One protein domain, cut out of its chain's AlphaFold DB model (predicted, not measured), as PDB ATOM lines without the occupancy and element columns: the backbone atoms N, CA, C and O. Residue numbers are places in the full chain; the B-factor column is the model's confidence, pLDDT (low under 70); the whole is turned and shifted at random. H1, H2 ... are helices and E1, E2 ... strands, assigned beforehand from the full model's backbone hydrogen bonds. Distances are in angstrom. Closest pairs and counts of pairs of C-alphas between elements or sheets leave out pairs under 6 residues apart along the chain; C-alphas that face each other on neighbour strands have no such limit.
ATOM      1  N   SER A  74       7.678  23.048 -40.537       59.28
ATOM      2  CA  SER A  74       6.254  23.226 -40.309       59.28
ATOM      3  C   SER A  74       5.575  21.890 -40.014       59.28
ATOM      4  O   SER A  74       5.613  20.968 -40.832       59.28
ATOM      5  N   VAL A  75       4.919  21.792 -38.861       62.19
ATOM      6  CA  VAL A  75       4.209  20.603 -38.385       62.19
ATOM      7  C   VAL A  75       2.750  20.664 -38.857       62.19
ATOM      8  O   VAL A  75       2.017  21.568 -38.445       62.19
ATOM      9  N   PRO A  76       2.297  19.735 -39.721       61.97
ATOM     10  CA  PRO A  76       0.887  19.608 -40.057       61.97
ATOM     11  C   PRO A  76       0.139  18.897 -38.919       61.97
ATOM     12  O   PRO A  76       0.514  17.801 -38.504       61.97
ATOM     13  N   VAL A  77      -0.938  19.508 -38.440       68.44
ATOM     14  CA  VAL A  77      -1.830  18.993 -37.398       68.44
ATOM     15  C   VAL A  77      -3.250  18.984 -37.951       68.44
ATOM     16  O   VAL A  77      -3.796  20.026 -38.312       68.44
ATOM     17  N   GLN A  78      -3.866  17.809 -38.042       67.69
ATOM     18  CA  GLN A  78      -5.268  17.701 -38.435       67.69
ATOM     19  C   GLN A  78      -6.156  18.076 -37.245       67.69
ATOM     20  O   GLN A  78      -6.048  17.459 -36.186       67.69
ATOM     21  N   ILE A  79      -7.026  19.073 -37.422       79.56
ATOM     22  CA  ILE A  79      -7.900  19.581 -36.349       79.56
ATOM     23  C   ILE A  79      -9.366  19.169 -36.535       79.56
ATOM     24  O   ILE A  79     -10.079  19.000 -35.553       79.56
ATOM     25  N   ALA A  80      -9.799  18.951 -37.779       73.12
ATOM     26  CA  ALA A  80     -11.119  18.427 -38.127       73.12
ATOM     27  C   ALA A  80     -11.075  17.770 -39.523       73.12
ATOM     28  O   ALA A  80     -10.115  17.986 -40.273       73.12
ATOM     29  N   PRO A  81     -12.072  16.954 -39.913       68.81
ATOM     30  CA  PRO A  81     -12.184  16.461 -41.285       68.81
ATOM     31  C   PRO A  81     -12.155  17.614 -42.298       68.81
ATOM     32  O   PRO A  81     -12.894  18.581 -42.162       68.81
ATOM     33  N   GLY A  82     -11.265  17.534 -43.291       67.94
ATOM     34  CA  GLY A  82     -11.086  18.590 -44.297       67.94
ATOM     35  C   GLY A  82     -10.320  19.832 -43.820       67.94
ATOM     36  O   GLY A  82     -10.038  20.704 -44.637       67.94
ATOM     37  N   ILE A  83      -9.922  19.910 -42.543       74.00
ATOM     38  CA  ILE A  83      -9.216  21.066 -41.975       74.00
ATOM     39  C   ILE A  83      -7.877  20.624 -41.377       74.00
ATOM     40  O   ILE A  83      -7.810  19.891 -40.386       74.00
ATOM     41  N   THR A  84      -6.785  21.103 -41.974       69.81
ATOM     42  CA  THR A  84      -5.413  20.839 -41.515       69.81
ATOM     43  C   THR A  84      -4.711  22.148 -41.185       69.81
ATOM     44  O   THR A  84      -4.593  23.030 -42.035       69.81
ATOM     45  N   LEU A  85      -4.215  22.254 -39.957       75.25
ATOM     46  CA  LEU A  85      -3.412  23.368 -39.483       75.25
ATOM     47  C   LEU A  85      -1.935  23.091 -39.779       75.25
ATOM     48  O   LEU A  85      -1.444  21.999 -39.518       75.25
ATOM     49  N   ILE A  86      -1.213  24.067 -40.322       70.81
ATOM     50  CA  ILE A  86       0.231  23.962 -40.560       70.81
ATOM     51  C   ILE A  86       0.911  25.003 -39.681       70.81
ATOM     52  O   ILE A  86       0.680  26.197 -39.863       70.81
ATOM     53  N   ILE A  87       1.734  24.550 -38.737       72.38
ATOM     54  CA  ILE A  87       2.387  25.411 -37.746       72.38
ATOM     55  C   ILE A  87       3.888  25.416 -38.004       72.38
ATOM     56  O   ILE A  87       4.494  24.356 -37.956       72.38
ATOM     57  N   ASP A  88       4.493  26.583 -38.221       70.62
ATOM     58  CA  ASP A  88       5.953  26.755 -38.242       70.62
ATOM     59  C   ASP A  88       6.443  27.083 -36.815       70.62
ATOM     60  O   ASP A  88       6.289  28.225 -36.365       70.62
ATOM     61  N   PRO A  89       7.000  26.114 -36.066       64.19
ATOM     62  CA  PRO A  89       7.375  26.299 -34.670       64.19
ATOM     63  C   PRO A  89       8.511  27.312 -34.500       64.19
ATOM     64  O   PRO A  89       8.590  27.950 -33.455       64.19
ATOM     65  N   GLN A  90       9.347  27.527 -35.523       65.62
ATOM     66  CA  GLN A  90      10.438  28.507 -35.473       65.62
ATOM     67  C   GLN A  90       9.908  29.947 -35.518       65.62
ATOM     68  O   GLN A  90      10.546  30.869 -35.011       65.62
ATOM     69  N   LYS A  91       8.722  30.155 -36.107       65.19
ATOM     70  CA  LYS A  91       8.043  31.461 -36.151       65.19
ATOM     71  C   LYS A  91       7.106  31.685 -34.972       65.19
ATOM     72  O   LYS A  91       6.808  32.832 -34.640       65.19
ATOM     73  N   VAL A  92       6.681  30.617 -34.302       68.06
ATOM     74  CA  VAL A  92       5.903  30.680 -33.058       68.06
ATOM     75  C   VAL A  92       6.865  30.853 -31.875       68.06
ATOM     76  O   VAL A  92       6.975  30.009 -30.994       68.06
ATOM     77  N   VAL A  93       7.589  31.977 -31.850       61.81
ATOM     78  CA  VAL A  93       8.507  32.326 -30.743       61.81
ATOM     79  C   VAL A  93       7.725  32.613 -29.453       61.81
ATOM     80  O   VAL A  93       8.215  32.397 -28.344       61.81
ATOM     81  N   ARG A  94       6.475  33.068 -29.591       69.31
ATOM     82  CA  ARG A  94       5.495  33.186 -28.510       69.31
ATOM     83  C   ARG A  94       4.174  32.603 -29.012       69.31
ATOM     84  O   ARG A  94       3.759  32.992 -30.105       69.31
ATOM     85  N   PRO A  95       3.520  31.692 -28.270       64.38
ATOM     86  CA  PRO A  95       2.219  31.190 -28.683       64.38
ATOM     87  C   PRO A  95       1.255  32.382 -28.782       64.38
ATOM     88  O   PRO A  95       1.161  33.154 -27.819       64.38
ATOM     89  N   PRO A  96       0.582  32.585 -29.930       70.12
ATOM     90  CA  PRO A  96      -0.479  33.574 -30.015       70.12
ATOM     91  C   PRO A  96      -1.582  33.192 -29.026       70.12
ATOM     92  O   PRO A  96      -1.720  32.019 -28.665       70.12
ATOM     93  N   ASN A  97      -2.360  34.173 -28.575       81.12
ATOM     94  CA  ASN A  97      -3.506  33.880 -27.728       81.12
ATOM     95  C   ASN A  97      -4.448  32.915 -28.470       81.12
ATOM     96  O   ASN A  97      -4.829  33.168 -29.614       81.12
ATOM     97  N   ALA A  98      -4.797  31.805 -27.822       78.38
ATOM     98  CA  ALA A  98      -5.660  30.785 -28.400       78.38
ATOM     99  C   ALA A  98      -7.027  31.360 -28.805       78.38
ATOM    100  O   ALA A  98      -7.552  30.987 -29.853       78.38
ATOM    101  N   ASP A  99      -7.558  32.308 -28.029       84.38
ATOM    102  CA  ASP A  99      -8.852  32.935 -28.306       84.38
ATOM    103  C   ASP A  99      -8.825  33.771 -29.595       84.38
ATOM    104  O   ASP A  99      -9.765  33.719 -30.388       84.38
ATOM    105  N   ASP A 100      -7.719  34.468 -29.873       82.56
ATOM    106  CA  ASP A 100      -7.558  35.271 -31.094       82.56
ATOM    107  C   ASP A 100      -7.469  34.374 -32.342       82.56
ATOM    108  O   ASP A 100      -8.044  34.670 -33.398       82.56
ATOM    109  N   ILE A 101      -6.773  33.237 -32.212       82.00
ATOM    110  CA  ILE A 101      -6.678  32.225 -33.272       82.00
ATOM    111  C   ILE A 101      -8.064  31.638 -33.557       82.00
ATOM    112  O   ILE A 101      -8.450  31.534 -34.721       82.00
ATOM    113  N   LEU A 102      -8.821  31.283 -32.512       84.56
ATOM    114  CA  LEU A 102     -10.181  30.758 -32.641       84.56
ATOM    115  C   LEU A 102     -11.117  31.768 -33.300       84.56
ATOM    116  O   LEU A 102     -11.879  31.398 -34.193       84.56
ATOM    117  N   HIS A 103     -11.038  33.040 -32.905       85.31
ATOM    118  CA  HIS A 103     -11.850  34.097 -33.498       85.31
ATOM    119  C   HIS A 103     -11.584  34.234 -35.002       85.31
ATOM    120  O   HIS A 103     -12.518  34.259 -35.802       85.31
ATOM    121  N   THR A 104     -10.307  34.231 -35.393       81.25
ATOM    122  CA  THR A 104      -9.891  34.295 -36.801       81.25
ATOM    123  C   THR A 104     -10.350  33.060 -37.579       81.25
ATOM    124  O   THR A 104     -10.893  33.182 -38.675       81.25
ATOM    125  N   LEU A 105     -10.167  31.860 -37.015       83.56
ATOM    126  CA  LEU A 105     -10.610  30.603 -37.627       83.56
ATOM    127  C   LEU A 105     -12.115  30.606 -37.880       83.56
ATOM    128  O   LEU A 105     -12.538  30.235 -38.970       83.56
ATOM    129  N   LYS A 106     -12.903  31.064 -36.904       85.62
ATOM    130  CA  LYS A 106     -14.354  31.179 -37.041       85.62
ATOM    131  C   LYS A 106     -14.730  32.101 -38.202       85.62
ATOM    132  O   LYS A 106     -15.465  31.682 -39.083       85.62
ATOM    133  N   GLN A 107     -14.151  33.301 -38.259       83.12
ATOM    134  CA  GLN A 107     -14.410  34.251 -39.349       83.12
ATOM    135  C   GLN A 107     -14.071  33.679 -40.733       83.12
ATOM    136  O   GLN A 107     -14.803  33.896 -41.694       83.12
ATOM    137  N   VAL A 108     -12.953  32.955 -40.847       81.75
ATOM    138  CA  VAL A 108     -12.532  32.338 -42.110       81.75
ATOM    139  C   VAL A 108     -13.465  31.194 -42.510       81.75
ATOM    140  O   VAL A 108     -13.791  31.068 -43.689       81.75
ATOM    141  N   LEU A 109     -13.901  30.368 -41.555       81.75
ATOM    142  CA  LEU A 109     -14.842  29.281 -41.827       81.75
ATOM    143  C   LEU A 109     -16.213  29.817 -42.240       81.75
ATOM    144  O   LEU A 109     -16.712  29.382 -43.271       81.75
ATOM    145  N   ASP A 110     -16.744  30.816 -41.532       82.69
ATOM    146  CA  ASP A 110     -18.018  31.469 -41.870       82.69
ATOM    147  C   ASP A 110     -17.982  32.108 -43.275       82.69
ATOM    148  O   ASP A 110     -19.002  32.199 -43.955       82.69
ATOM    149  N   LEU A 111     -16.803  32.541 -43.741       76.06
ATOM    150  CA  LEU A 111     -16.617  33.107 -45.080       76.06
ATOM    151  C   LEU A 111     -16.585  32.043 -46.191       76.06
ATOM    152  O   LEU A 111     -17.031  32.305 -47.306       76.06
ATOM    153  N   ILE A 112     -15.997  30.875 -45.922       74.31
ATOM    154  CA  ILE A 112     -15.752  29.824 -46.928       74.31
ATOM    155  C   ILE A 112     -16.903  28.811 -46.977       74.31
ATOM    156  O   ILE A 112     -17.208  28.275 -48.040       74.31
ATOM    157  N   ALA A 113     -17.531  28.558 -45.835       69.06
ATOM    158  CA  ALA A 113     -18.714  27.732 -45.668       69.06
ATOM    159  C   ALA A 113     -19.729  28.532 -44.838       69.06
ATOM    160  O   ALA A 113     -19.905  28.231 -43.654       69.06
ATOM    161  N   PRO A 114     -20.361  29.575 -45.417       63.41
ATOM    162  CA  PRO A 114     -21.502  30.197 -44.761       63.41
ATOM    163  C   PRO A 114     -22.503  29.087 -44.448       63.41
ATOM    164  O   PRO A 114     -22.696  28.198 -45.279       63.41
ATOM    165  N   GLU A 115     -23.073  29.076 -43.244       58.78
ATOM    166  CA  GLU A 115     -24.073  28.073 -42.886       58.78
ATOM    167  C   GLU A 115     -25.270  28.185 -43.841       58.78
ATOM    168  O   GLU A 115     -26.177  28.995 -43.648       58.78
ATOM    169  N   ASP A 116     -25.262  27.378 -44.900       53.50
ATOM    170  CA  ASP A 116     -26.422  27.156 -45.744       53.50
ATOM    171  C   ASP A 116     -27.410  26.307 -44.938       53.50
ATOM    172  O   ASP A 116     -27.276  25.088 -44.828       53.50
ATOM    173  N   GLY A 117     -28.420  26.978 -44.382       47.94
ATOM    174  CA  GLY A 117     -29.704  26.359 -44.067       47.94
ATOM    175  C   GLY A 117     -29.951  26.023 -42.600       47.94
ATOM    176  O   GLY A 117     -30.167  24.867 -42.248       47.94
ATOM    177  N   ALA A 118     -30.140  27.053 -41.778       47.50
ATOM    178  CA  ALA A 118     -31.321  27.060 -40.919       47.50
ATOM    179  C   ALA A 118     -32.572  27.179 -41.816       47.50
ATOM    180  O   ALA A 118     -33.114  28.267 -41.950       47.50
ATOM    181  N   ASP A 119     -32.942  26.100 -42.513       44.81
ATOM    182  CA  ASP A 119     -34.269  25.886 -43.111       44.81
ATOM    183  C   ASP A 119     -34.343  24.481 -43.743       44.81
ATOM    184  O   ASP A 119     -33.977  24.282 -44.904       44.81
ATOM    185  N   ALA A 120     -34.800  23.506 -42.948       34.19
ATOM    186  CA  ALA A 120     -35.637  22.364 -43.347       34.19
ATOM    187  C   ALA A 120     -36.101  21.587 -42.103       34.19
ATOM    188  O   ALA A 120     -35.230  21.073 -41.364       34.19
TER     189      ALA A 120
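What this domain is: This is residues 74 to 120 of the 120 residues of the protein "MerR-like DNA binding protein" of Camelimonas lactis (UniProt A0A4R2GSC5). Picture an open shape: a small two-stranded hairpin, E1 and E2, on one side and a single helix, H1, on the other, joined at one end by a loop, residues 88 to 97. Beyond H1 a tail, residues 113 to 120, sticks out and adds to the length. The printed part has 47 residues, with two named strands and one named helix in the order E1, E2, H1; the sheet, in the order E1 - E2, is antiparallel, and the class is mixed, helices and strands. The whole is only just loose, close to extended, with a radius of gyration of the C-alphas of 13.8 A and spans of 47 by 20 by 12 A.

How they stand to each other: Look first at E1, residues 75 to 80, and E2, residues 83 to 87: they form a hairpin, antiparallel at 153 degrees between their directions. C-alphas 76 and 86 face each other at 4.4 A. N 77 and O 85 are within hydrogen-bond range at 2.8 A, as are N 85 and O 77 at 2.8 A. Next find H1, residues 98 to 112, which is apart from E1. In H1 every O i to N i+4 pair is within hydrogen-bond range.

Where its parts are: Find C-alpha 75 at (4.209, 20.603, -38.385); from there E1 runs 15.5 A to C-alpha 80. E2 runs 13.1 A from C-alpha 83 to C-alpha 87. H1 begins at C-alpha 98, (-5.660, 30.785, -28.400), and runs 21.1 A to C-alpha 112 at (-15.752, 29.824, -46.928).

The domain as a whole: The two C-alphas farthest apart, those of Gln 90 and Ala 120, are 47.1 A from each other. Residues 92 to 108, of which 98 to 108 belong to H1, stand free, and so do residues 110 to 120, of which 110 to 112 belong to H1. The link from E1 to E2 is tight, and the one from E2 to H1 is short, with 10 residues. The printed part has no cut and ends at residue 120, the chain's last. Its mean pLDDT is 70.2; 23 residues are under 70, among them residues 89 to 95 and 113 to 120.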